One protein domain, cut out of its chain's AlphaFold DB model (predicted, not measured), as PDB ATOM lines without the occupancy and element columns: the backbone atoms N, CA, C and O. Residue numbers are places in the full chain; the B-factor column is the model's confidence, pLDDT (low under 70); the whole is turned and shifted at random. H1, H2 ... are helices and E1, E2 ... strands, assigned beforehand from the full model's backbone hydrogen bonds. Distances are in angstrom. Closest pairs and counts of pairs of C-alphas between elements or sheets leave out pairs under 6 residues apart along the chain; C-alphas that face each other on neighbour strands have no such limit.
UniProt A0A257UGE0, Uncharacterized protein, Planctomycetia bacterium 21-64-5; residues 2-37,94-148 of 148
ATOM      1  N   SER A   2     164.380 114.303 148.324       86.31
ATOM      2  CA  SER A   2     165.479 113.853 147.470       86.31
ATOM      3  C   SER A   2     165.210 114.304 146.040       86.31
ATOM      4  O   SER A   2     164.068 114.244 145.590       86.31
ATOM      5  N   LEU A   3     166.254 114.786 145.371       86.19
ATOM      6  CA  LEU A   3     166.223 115.248 143.990       86.19
ATOM      7  C   LEU A   3     166.907 114.202 143.114       86.19
ATOM      8  O   LEU A   3     168.001 113.750 143.455       86.19
ATOM      9  N   PHE A   4     166.263 113.825 142.018       87.19
ATOM     10  CA  PHE A   4     166.799 112.884 141.044       87.19
ATOM     11  C   PHE A   4     166.804 113.530 139.672       87.19
ATOM     12  O   PHE A   4     165.803 114.116 139.267       87.19
ATOM     13  N   THR A   5     167.923 113.410 138.979       86.81
ATOM     14  CA  THR A   5     168.149 113.880 137.614       86.81
ATOM     15  C   THR A   5     167.864 112.765 136.611       86.81
ATOM     16  O   THR A   5     168.073 111.581 136.883       86.81
ATOM     17  N   ASP A   6     167.343 113.136 135.444       86.12
ATOM     18  CA  ASP A   6     167.280 112.248 134.283       86.12
ATOM     19  C   ASP A   6     168.645 112.261 133.583       86.12
ATOM     20  O   ASP A   6     168.948 113.178 132.822       86.12
ATOM     21  N   GLU A   7     169.457 111.242 133.861       82.62
ATOM     22  CA  GLU A   7     170.810 111.067 133.305       82.62
ATOM     23  C   GLU A   7     170.820 110.676 131.817       82.62
ATOM     24  O   GLU A   7     171.871 110.664 131.183       82.62
ATOM     25  N   VAL A   8     169.673 110.289 131.247       81.88
ATOM     26  CA  VAL A   8     169.590 109.884 129.835       81.88
ATOM     27  C   VAL A   8     169.345 111.098 128.952       81.88
ATOM     28  O   VAL A   8     169.929 111.200 127.874       81.88
ATOM     29  N   LYS A   9     168.455 111.992 129.390       78.50
ATOM     30  CA  LYS A   9     168.085 113.193 128.630       78.50
ATOM     31  C   LYS A   9     168.850 114.440 129.051       78.50
ATOM     32  O   LYS A   9     168.992 115.334 128.234       78.50
ATOM     33  N   CYS A  10     169.312 114.508 130.299       77.81
ATOM     34  CA  CYS A  10     169.959 115.690 130.878       77.81
ATOM     35  C   CYS A  10     169.096 116.969 130.830       77.81
ATOM     36  O   CYS A  10     169.630 118.070 130.817       77.81
ATOM     37  N   GLU A  11     167.762 116.834 130.815       82.12
ATOM     38  CA  GLU A  11     166.818 117.963 130.674       82.12
ATOM     39  C   GLU A  11     165.979 118.224 131.942       82.12
ATOM     40  O   GLU A  11     165.378 119.286 132.100       82.12
ATOM     41  N   GLY A  12     165.896 117.262 132.866       86.50
ATOM     42  CA  GLY A  12     165.001 117.386 134.020       86.50
ATOM     43  C   GLY A  12     165.168 116.296 135.067       86.50
ATOM     44  O   GLY A  12     166.264 115.780 135.265       86.50
ATOM     45  N   GLY A  13     164.094 115.956 135.771       90.12
ATOM     46  CA  GLY A  13     164.167 115.040 136.901       90.12
ATOM     47  C   GLY A  13     162.876 114.965 137.706       90.12
ATOM     48  O   GLY A  13     161.820 115.418 137.261       90.12
ATOM     49  N   TRP A  14     162.956 114.410 138.913       90.44
ATOM     50  CA  TRP A  14     161.824 114.341 139.832       90.44
ATOM     51  C   TRP A  14     162.245 114.503 141.292       90.44
ATOM     52  O   TRP A  14     163.417 114.412 141.662       90.44
ATOM     53  N   VAL A  15     161.246 114.764 142.131       89.25
ATOM     54  CA  VAL A  15     161.401 114.952 143.571       89.25
ATOM     55  C   VAL A  15     160.701 113.817 144.305       89.25
ATOM     56  O   VAL A  15     159.537 113.524 144.032       89.25
ATOM     57  N   GLU A  16     161.375 113.217 145.285       88.88
ATOM     58  CA  GLU A  16     160.773 112.226 146.180       88.88
ATOM     59  C   GLU A  16     160.763 112.686 147.640       88.88
ATOM     60  O   GLU A  16     161.702 113.301 148.164       88.88
ATOM     61  N   PHE A  17     159.687 112.315 148.333       83.31
ATOM     62  CA  PHE A  17     159.535 112.500 149.768       83.31
ATOM     63  C   PHE A  17     159.702 111.163 150.478       83.31
ATOM     64  O   PHE A  17     158.758 110.388 150.608       83.31
ATOM     65  N   SER A  18     160.905 110.907 150.983       80.25
ATOM     66  CA  SER A  18     161.147 109.810 151.915       80.25
ATOM     67  C   SER A  18     161.230 110.330 153.352       80.25
ATOM     68  O   SER A  18     161.612 111.474 153.612       80.25
ATOM     69  N   ARG A  19     160.874 109.466 154.310       77.81
ATOM     70  CA  ARG A  19     161.072 109.727 155.747       77.81
ATOM     71  C   ARG A  19     162.508 109.464 156.211       77.81
ATOM     72  O   ARG A  19     162.858 109.856 157.317       77.81
ATOM     73  N   ALA A  20     163.309 108.792 155.388       79.00
ATOM     74  CA  ALA A  20     164.689 108.431 155.676       79.00
ATOM     75  C   ALA A  20     165.560 108.666 154.440       79.00
ATOM     76  O   ALA A  20     165.137 108.382 153.317       79.00
ATOM     77  N   TRP A  21     166.766 109.183 154.646       71.69
ATOM     78  CA  TRP A  21     167.732 109.369 153.570       71.69
ATOM     79  C   TRP A  21     168.167 108.003 153.025       71.69
ATOM     80  O   TRP A  21     168.451 107.110 153.825       71.69
ATOM     81  N   PRO A  22     168.195 107.803 151.697       72.00
ATOM     82  CA  PRO A  22     168.700 106.559 151.141       72.00
ATOM     83  C   PRO A  22     170.196 106.444 151.454       72.00
ATOM     84  O   PRO A  22     170.961 107.358 151.155       72.00
ATOM     85  N   GLU A  23     170.620 105.320 152.034       78.56
ATOM     86  CA  GLU A  23     172.045 105.021 152.176       78.56
ATOM     87  C   GLU A  23     172.630 104.759 150.789       78.56
ATOM     88  O   GLU A  23     172.303 103.771 150.127       78.56
ATOM     89  N   ARG A  24     173.464 105.684 150.319       78.50
ATOM     90  CA  ARG A  24     174.159 105.587 149.038       78.50
ATOM     91  C   ARG A  24     175.617 105.999 149.227       78.50
ATOM     92  O   ARG A  24     175.876 106.927 149.995       78.50
ATOM     93  N   PRO A  25     176.569 105.341 148.546       80.12
ATOM     94  CA  PRO A  25     177.941 105.824 148.513       80.12
ATOM     95  C   PRO A  25     177.974 107.212 147.859       80.12
ATOM     96  O   PRO A  25     177.330 107.430 146.833       80.12
ATOM     97  N   GLY A  26     178.706 108.150 148.453       78.62
ATOM     98  CA  GLY A  26     178.806 109.515 147.943       78.62
ATOM     99  C   GLY A  26     179.528 110.456 148.901       78.62
ATOM    100  O   GLY A  26     179.884 110.078 150.019       78.62
ATOM    101  N   VAL A  27     179.742 111.691 148.445       76.19
ATOM    102  CA  VAL A  27     180.285 112.787 149.255       76.19
ATOM    103  C   VAL A  27     179.122 113.628 149.764       76.19
ATOM    104  O   VAL A  27     178.251 114.023 148.991       76.19
ATOM    105  N   GLN A  28     179.096 113.907 151.066       77.25
ATOM    106  CA  GLN A  28     178.121 114.835 151.622       77.25
ATOM    107  C   GLN A  28     178.480 116.260 151.198       77.25
ATOM    108  O   GLN A  28     179.563 116.753 151.513       77.25
ATOM    109  N   LEU A  29     177.560 116.911 150.492       78.88
ATOM    110  CA  LEU A  29     177.707 118.292 150.047       78.88
ATOM    111  C   LEU A  29     176.955 119.239 150.984       78.88
ATOM    112  O   LEU A  29     175.959 118.862 151.609       78.88
ATOM    113  N   TYR A  30     177.435 120.477 151.074       78.56
ATOM    114  CA  TYR A  30     176.824 121.516 151.895       78.56
ATOM    115  C   TYR A  30     175.978 122.452 151.039       78.56
ATOM    116  O   TYR A  30     176.401 122.904 149.972       78.56
ATOM    117  N   ALA A  31     174.791 122.761 151.556       84.94
ATOM    118  CA  ALA A  31     173.910 123.776 151.010       84.94
ATOM    119  C   ALA A  31     173.800 124.950 151.983       84.94
ATOM    120  O   ALA A  31     173.846 124.751 153.202       84.94
ATOM    121  N   GLN A  32     173.618 126.158 151.457       85.44
ATOM    122  CA  GLN A  32     173.357 127.342 152.272       85.44
ATOM    123  C   GLN A  32     172.119 128.093 151.777       85.44
ATOM    124  O   GLN A  32     171.922 128.221 150.567       85.44
ATOM    125  N   PRO A  33     171.279 128.618 152.685       85.00
ATOM    126  CA  PRO A  33     170.335 129.662 152.316       85.00
ATOM    127  C   PRO A  33     171.104 130.862 151.761       85.00
ATOM    128  O   PRO A  33     172.074 131.298 152.379       85.00
ATOM    129  N   ALA A  34     170.657 131.411 150.635       76.69
ATOM    130  CA  ALA A  34     171.181 132.674 150.131       76.69
ATOM    131  C   ALA A  34     170.085 133.737 150.140       76.69
ATOM    132  O   ALA A  34     168.932 133.479 149.796       76.69
ATOM    133  N   SER A  35     170.472 134.951 150.521       77.25
ATOM    134  CA  SER A  35     169.677 136.150 150.298       77.25
ATOM    135  C   SER A  35     170.354 136.919 149.179       77.25
ATOM    136  O   SER A  35     171.367 137.568 149.412       77.25
ATOM    137  N   VAL A  36     169.818 136.797 147.971       78.25
ATOM    138  CA  VAL A  36     170.355 137.449 146.774       78.25
ATOM    139  C   VAL A  36     169.429 138.576 146.358       78.25
ATOM    140  O   VAL A  36     168.209 138.479 146.535       78.25
ATOM    141  N   LEU A  37     169.996 139.637 145.790       90.94
ATOM    142  CA  LEU A  37     169.197 140.638 145.099       90.94
ATOM    143  C   LEU A  37     168.380 139.969 143.973       90.94
ATOM    144  O   LEU A  37     168.857 139.010 143.354       90.94
ATOM    145  N   ASP A  94     182.922 127.293 148.659       79.12
ATOM    146  CA  ASP A  94     182.708 125.852 148.888       79.12
ATOM    147  C   ASP A  94     181.215 125.476 148.976       79.12
ATOM    148  O   ASP A  94     180.857 124.406 149.472       79.12
ATOM    149  N   ILE A  95     180.327 126.353 148.497       81.62
ATOM    150  CA  ILE A  95     178.885 126.119 148.453       81.62
ATOM    151  C   ILE A  95     178.568 125.317 147.191       81.62
ATOM    152  O   ILE A  95     178.827 125.761 146.079       81.62
ATOM    153  N   TYR A  96     177.981 124.134 147.368       86.25
ATOM    154  CA  TYR A  96     177.570 123.285 146.245       86.25
ATOM    155  C   TYR A  96     176.134 123.552 145.813       86.25
ATOM    156  O   TYR A  96     175.802 123.372 144.643       86.25
ATOM    157  N   ALA A  97     175.290 123.979 146.753       89.12
ATOM    158  CA  ALA A  97     173.898 124.287 146.489       89.12
ATOM    159  C   ALA A  97     173.404 125.490 147.298       89.12
ATOM    160  O   ALA A  97     173.760 125.684 148.463       89.12
ATOM    161  N   VAL A  98     172.524 126.261 146.681       90.44
ATOM    162  CA  VAL A  98     171.818 127.385 147.286       90.44
ATOM    163  C   VAL A  98     170.379 126.976 147.552       90.44
ATOM    164  O   VAL A  98     169.742 126.363 146.697       90.44
ATOM    165  N   LEU A  99     169.871 127.302 148.739       91.50
ATOM    166  CA  LEU A  99     168.478 127.068 149.110       91.50
ATOM    167  C   LEU A  99     167.661 128.349 148.917       91.50
ATOM    168  O   LEU A  99     167.927 129.356 149.576       91.50
ATOM    169  N   GLY A 100     166.637 128.287 148.067       90.12
ATOM    170  CA  GLY A 100     165.766 129.422 147.768       90.12
ATOM    171  C   GLY A 100     166.411 130.495 146.886       90.12
ATOM    172  O   GLY A 100     167.299 130.211 146.088       90.12
ATOM    173  N   GLY A 101     165.949 131.736 147.054       88.56
ATOM    174  CA  GLY A 101     166.440 132.899 146.314       88.56
ATOM    175  C   GLY A 101     165.739 133.113 144.973       88.56
ATOM    176  O   GLY A 101     164.627 132.633 144.746       88.56
ATOM    177  N   TRP A 102     166.397 133.879 144.106       89.38
ATOM    178  CA  TRP A 102     165.972 134.102 142.729       89.38
ATOM    179  C   TRP A 102     166.737 133.178 141.796       89.38
ATOM    180  O   TRP A 102     167.908 132.900 142.035       89.38
ATOM    181  N   HIS A 103     166.073 132.720 140.741       87.25
ATOM    182  CA  HIS A 103     166.735 131.962 139.691       87.25
ATOM    183  C   HIS A 103     167.526 132.870 138.763       87.25
ATOM    184  O   HIS A 103     167.257 134.071 138.653       87.25
ATOM    185  N   PHE A 104     168.482 132.258 138.077       86.56
ATOM    186  CA  PHE A 104     169.247 132.925 137.048       86.56
ATOM    187  C   PHE A 104     168.336 133.147 135.828       86.56
ATOM    188  O   PHE A 104     167.771 132.169 135.344       86.56
ATOM    189  N   PRO A 105     168.173 134.383 135.318       82.50
ATOM    190  CA  PRO A 105     167.216 134.654 134.243       82.50
ATOM    191  C   PRO A 105     167.529 133.978 132.907       82.50
ATOM    192  O   PRO A 105     166.626 133.918 132.077       82.50
ATOM    193  N   GLY A 106     168.775 133.519 132.717       74.12
ATOM    194  CA  GLY A 106     169.223 132.629 131.640       74.12
ATOM    195  C   GLY A 106     168.965 133.102 130.200       74.12
ATOM    196  O   GLY A 106     168.197 134.030 129.953       74.12
ATOM    197  N   PRO A 107     169.605 132.469 129.205       68.31
ATOM    198  CA  PRO A 107     169.264 132.675 127.799       68.31
ATOM    199  C   PRO A 107     168.066 131.826 127.335       68.31
ATOM    200  O   PRO A 107     167.554 132.069 126.247       68.31
ATOM    201  N   ASP A 108     167.604 130.864 128.142       75.69
ATOM    202  CA  ASP A 108     166.610 129.840 127.762       75.69
ATOM    203  C   ASP A 108     165.167 130.364 127.604       75.69
ATOM    204  O   ASP A 108     164.245 129.583 127.384       75.69
ATOM    205  N   ASP A 109     164.971 131.681 127.729       76.81
ATOM    206  CA  ASP A 109     163.688 132.396 127.616       76.81
ATOM    207  C   ASP A 109     162.551 131.851 128.510       76.81
ATOM    208  O   ASP A 109     161.371 132.084 128.267       76.81
ATOM    209  N   ASP A 110     162.894 131.152 129.593       87.00
ATOM    210  CA  ASP A 110     161.946 130.524 130.523       87.00
ATOM    211  C   ASP A 110     161.639 131.383 131.761       87.00
ATOM    212  O   ASP A 110     160.909 130.961 132.661       87.00
ATOM    213  N   TRP A 111     162.155 132.615 131.803       88.38
ATOM    214  CA  TRP A 111     161.954 133.554 132.907       88.38
ATOM    215  C   TRP A 111     160.482 133.705 133.290       88.38
ATOM    216  O   TRP A 111     160.110 133.513 134.448       88.38
ATOM    217  N   HIS A 112     159.620 134.031 132.323       88.62
ATOM    218  CA  HIS A 112     158.198 134.266 132.584       88.62
ATOM    219  C   HIS A 112     157.458 132.994 132.997       88.62
ATOM    220  O   HIS A 112     156.500 133.071 133.768       88.62
ATOM    221  N   ASP A 113     157.935 131.829 132.563       88.75
ATOM    222  CA  ASP A 113     157.384 130.532 132.961       88.75
ATOM    223  C   ASP A 113     157.745 130.174 134.412       88.75
ATOM    224  O   ASP A 113     157.031 129.415 135.081       88.75
ATOM    225  N   LEU A 114     158.864 130.704 134.911       90.88
ATOM    226  CA  LEU A 114     159.426 130.368 136.216       90.88
ATOM    227  C   LEU A 114     159.240 131.454 137.277       90.88
ATOM    228  O   LEU A 114     159.263 131.130 138.462       90.88
ATOM    229  N   VAL A 115     158.991 132.711 136.902       89.81
ATOM    230  CA  VAL A 115     158.903 133.859 137.830       89.81
ATOM    231  C   VAL A 115     157.787 133.734 138.876       89.81
ATOM    232  O   VAL A 115     157.847 134.355 139.940       89.81
ATOM    233  N   GLU A 116     156.750 132.946 138.587       91.00
ATOM    234  CA  GLU A 116     155.646 132.642 139.510       91.00
ATOM    235  C   GLU A 116     155.904 131.394 140.376       91.00
ATOM    236  O   GLU A 116     155.144 131.116 141.308       91.00
ATOM    237  N   ASN A 117     156.958 130.631 140.084       93.62
ATOM    238  CA  ASN A 117     157.354 129.451 140.843       93.62
ATOM    239  C   ASN A 117     158.363 129.825 141.933       93.62
ATOM    240  O   ASN A 117     159.056 130.839 141.873       93.62
ATOM    241  N   GLN A 118     158.467 128.974 142.951       93.12
ATOM    242  CA  GLN A 118     159.436 129.147 144.026       93.12
ATOM    243  C   GLN A 118     160.636 128.237 143.781       93.12
ATOM    244  O   GLN A 118     160.505 127.012 143.837       93.12
ATOM    245  N   LEU A 119     161.812 128.824 143.566       92.69
ATOM    246  CA  LEU A 119     163.064 128.075 143.567       92.69
ATOM    247  C   LEU A 119     163.295 127.496 144.969       92.69
ATOM    248  O   LEU A 119     163.172 128.199 145.972       92.69
ATOM    249  N   LEU A 120     163.587 126.202 145.050       92.94
ATOM    250  CA  LEU A 120     163.892 125.501 146.298       92.94
ATOM    251  C   LEU A 120     165.389 125.263 146.435       92.94
ATOM    252  O   LEU A 120     165.939 125.468 147.514       92.94
ATOM    253  N   VAL A 121     166.025 124.808 145.354       91.88
ATOM    254  CA  VAL A 121     167.446 124.454 145.316       91.88
ATOM    255  C   VAL A 121     168.021 124.806 143.949       91.88
ATOM    256  O   VAL A 121     167.378 124.516 142.946       91.88
ATOM    257  N   LEU A 122     169.233 125.358 143.927       90.88
ATOM    258  CA  LEU A 122     170.089 125.513 142.745       90.88
ATOM    259  C   LEU A 122     171.477 124.943 143.069       90.88
ATOM    260  O   LEU A 122     172.084 125.371 144.051       90.88
ATOM    261  N   THR A 123     171.991 124.001 142.278       89.62
ATOM    262  CA  THR A 123     173.400 123.571 142.377       89.62
ATOM    263  C   THR A 123     174.302 124.530 141.602       89.62
ATOM    264  O   THR A 123     173.891 125.015 140.558       89.62
ATOM    265  N   ILE A 124     175.516 124.809 142.078       83.88
ATOM    266  CA  ILE A 124     176.382 125.833 141.450       83.88
ATOM    267  C   ILE A 124     177.830 125.400 141.196       83.88
ATOM    268  O   ILE A 124     178.448 125.891 140.258       83.88
ATOM    269  N   ARG A 125     178.403 124.499 142.003       75.38
ATOM    270  CA  ARG A 125     179.834 124.165 141.924       75.38
ATOM    271  C   ARG A 125     180.080 122.828 141.239       75.38
ATOM    272  O   ARG A 125     179.521 121.829 141.678       75.38
ATOM    273  N   ASP A 126     180.971 122.826 140.238       69.00
ATOM    274  CA  ASP A 126     181.369 121.640 139.452       69.00
ATOM    275  C   ASP A 126     180.157 120.879 138.884       69.00
ATOM    276  O   ASP A 126     180.161 119.656 138.753       69.00
ATOM    277  N   ALA A 127     179.088 121.621 138.606       66.25
ATOM    278  CA  ALA A 127     177.755 121.089 138.429       66.25
ATOM    279  C   ALA A 127     177.169 121.560 137.106       66.25
ATOM    280  O   ALA A 127     176.061 122.044 137.126       66.25
ATOM    281  N   GLU A 128     177.880 121.484 135.980       73.00
ATOM    282  CA  GLU A 128     177.174 121.411 134.695       73.00
ATOM    283  C   GLU A 128     176.854 119.930 134.400       73.00
ATOM    284  O   GLU A 128     177.769 119.101 134.448       73.00
ATOM    285  N   PRO A 129     175.588 119.574 134.104       80.56
ATOM    286  CA  PRO A 129     174.424 120.457 134.112       80.56
ATOM    287  C   PRO A 129     174.042 120.904 135.526       80.56
ATOM    288  O   PRO A 129     174.035 120.083 136.450       80.56
ATOM    289  N   TRP A 130     173.682 122.182 135.703       86.62
ATOM    290  CA  TRP A 130     173.241 122.634 137.020       86.62
ATOM    291  C   TRP A 130     171.775 122.324 137.210       86.62
ATOM    292  O   TRP A 130     170.954 122.483 136.308       86.62
ATOM    293  N   VAL A 131     171.444 121.849 138.404       89.69
ATOM    294  CA  VAL A 131     170.121 121.350 138.727       89.69
ATOM    295  C   VAL A 131     169.369 122.387 139.541       89.69
ATOM    296  O   VAL A 131     169.834 122.847 140.589       89.69
ATOM    297  N   GLU A 132     168.163 122.698 139.089       92.38
ATOM    298  CA  GLU A 132     167.206 123.516 139.816       92.38
ATOM    299  C   GLU A 132     166.003 122.671 140.226       92.38
ATOM    300  O   GLU A 132     165.399 121.977 139.407       92.38
ATOM    301  N   ALA A 133     165.617 122.759 141.496       94.00
ATOM    302  CA  ALA A 133     164.378 122.189 141.999       94.00
ATOM    303  C   ALA A 133     163.412 123.312 142.363       94.00
ATOM    304  O   ALA A 133     163.757 124.235 143.100       94.00
ATOM    305  N   TRP A 134     162.180 123.189 141.895       95.00
ATOM    306  CA  TRP A 134     161.161 124.219 141.966       95.00
ATOM    307  C   TRP A 134     159.906 123.685 142.630       95.00
ATOM    308  O   TRP A 134     159.511 122.545 142.386       95.00
ATOM    309  N   ARG A 135     159.235 124.534 143.404       95.06
ATOM    310  CA  ARG A 135     157.828 124.356 143.749       95.06
ATOM    311  C   ARG A 135     156.988 125.159 142.770       95.06
ATOM    312  O   ARG A 135     157.161 126.372 142.650       95.06
ATOM    313  N   THR A 136     156.083 124.485 142.078       94.56
ATOM    314  CA  THR A 136     155.188 125.123 141.116       94.56
ATOM    315  C   THR A 136     154.034 125.821 141.833       94.56
ATOM    316  O   THR A 136     153.688 125.487 142.972       94.56
ATOM    317  N   ARG A 137     153.415 126.803 141.171       91.69
ATOM    318  CA  ARG A 137     152.294 127.581 141.730       91.69
ATOM    319  C   ARG A 137     151.101 126.725 142.179       91.69
ATOM    320  O   ARG A 137     150.429 127.069 143.148       91.69
ATOM    321  N   ASP A 138     150.839 125.617 141.496       93.31
ATOM    322  CA  ASP A 138     149.787 124.646 141.831       93.31
ATOM    323  C   ASP A 138     150.173 123.691 142.982       93.31
ATOM    324  O   ASP A 138     149.370 122.859 143.402       93.31
ATOM    325  N   GLY A 139     151.379 123.835 143.537       91.69
ATOM    326  CA  GLY A 139     151.877 123.059 144.671       91.69
ATOM    327  C   GLY A 139     152.645 121.793 144.295       91.69
ATOM    328  O   GLY A 139     153.066 121.077 145.207       91.69
ATOM    329  N   GLY A 140     152.841 121.530 143.002       94.06
ATOM    330  CA  GLY A 140     153.710 120.473 142.486       94.06
ATOM    331  C   GLY A 140     155.204 120.816 142.546       94.06
ATOM    332  O   GLY A 140     155.633 121.772 143.202       94.06
ATOM    333  N   PHE A 141     156.003 120.004 141.849       94.25
ATOM    334  CA  PHE A 141     157.449 120.181 141.745       94.25
ATOM    335  C   PHE A 141     157.910 120.084 140.297       94.25
ATOM    336  O   PHE A 141     157.374 119.293 139.519       94.25
ATOM    337  N   ARG A 142     158.940 120.856 139.960       94.06
ATOM    338  CA  ARG A 142     159.631 120.806 138.668       94.06
ATOM    339  C   ARG A 142     161.131 120.719 138.914       94.06
ATOM    340  O   ARG A 142     161.638 121.332 139.850       94.06
ATOM    341  N   VAL A 143     161.823 119.947 138.084       93.44
ATOM    342  CA  VAL A 143     163.282 119.822 138.108       93.44
ATOM    343  C   VAL A 143     163.804 120.202 136.737       93.44
ATOM    344  O   VAL A 143     163.298 119.687 135.740       93.44
ATOM    345  N   LEU A 144     164.785 121.095 136.703       91.25
ATOM    346  CA  LEU A 144     165.467 121.530 135.489       91.25
ATOM    347  C   LEU A 144     166.949 121.197 135.595       91.25
ATOM    348  O   LEU A 144     167.523 121.294 136.677       91.25
ATOM    349  N   GLN A 145     167.539 120.814 134.470       89.25
ATOM    350  CA  GLN A 145     168.978 120.662 134.296       89.25
ATOM    351  C   GLN A 145     169.411 121.671 133.229       89.25
ATOM    352  O   GLN A 145     168.855 121.649 132.132       89.25
ATOM    353  N   ARG A 146     170.345 122.576 133.547       83.88
ATOM    354  CA  ARG A 146     170.837 123.593 132.606       83.88
ATOM    355  C   ARG A 146     172.273 123.321 132.198       83.88
ATOM    356  O   ARG A 146     173.103 123.012 133.046       83.88
ATOM    357  N   VAL A 147     172.552 123.491 130.914       78.81
ATOM    358  CA  VAL A 147     173.893 123.425 130.329       78.81
ATOM    359  C   VAL A 147     174.144 124.759 129.640       78.81
ATOM    360  O   VAL A 147     173.241 125.265 128.970       78.81
ATOM    361  N   THR A 148     175.332 125.323 129.825       67.88
ATOM    362  CA  THR A 148     175.746 126.593 129.213       67.88
ATOM    363  C   THR A 148     176.565 126.408 127.943       67.88
ATOM    364  O   THR A 148     177.181 125.333 127.758       67.88
TER     365      THR A 148
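AT A GLANCE: This is residues 2 to 37 and 94 to 148 of the 148 residues of an uncharacterized protein of Planctomycetia bacterium 21-64-5 (UniProt A0A257UGE0). With little regular structure, this is a small sandwich, hairpin E1 E2 over the twisted mixed sheet E3 E4 E5 E6 E7; residues 23 to 28 stick out. Of 91 printed residues, 36 lie in named elements, mostly strand: E1 to E4, H1, E5 to E7. It is compact, radius of gyration of the C-alphas 13.3 A, spanning 38 by 30 by 28 A.

HOW THE PARTS SIT: E1, residues 2 to 5, and E2, 13 to 16, form a hairpin, N 4 and O 14 within hydrogen-bond range at 2.9 A. E3, 31 to 33, and E4, 97 to 99, are parallel, N 99 and O 32 at 2.9 A. H1, 111 to 114, is not on this sheet. E5, 118 to 123, E6, 130 to 135, and E7, 141 to 146, form a meander, successive antiparallel neighbours, N 132 and O 144 at 2.9 A. The closest C-alphas of E2 and E7, 13 and 143, are 5.0 A apart.

IN THESE COORDINATES: C-alpha 2 is at (165.479, 113.853, 147.470), C-alpha 146 at (170.837, 123.593, 132.606); E6 is 16.9 A long.

THE WHOLE: Across the cut, C-alphas 37 and 94 are 20.4 A apart. Links E2 to E3 and E4 to H1 are long. Four residues have pLDDT under 70.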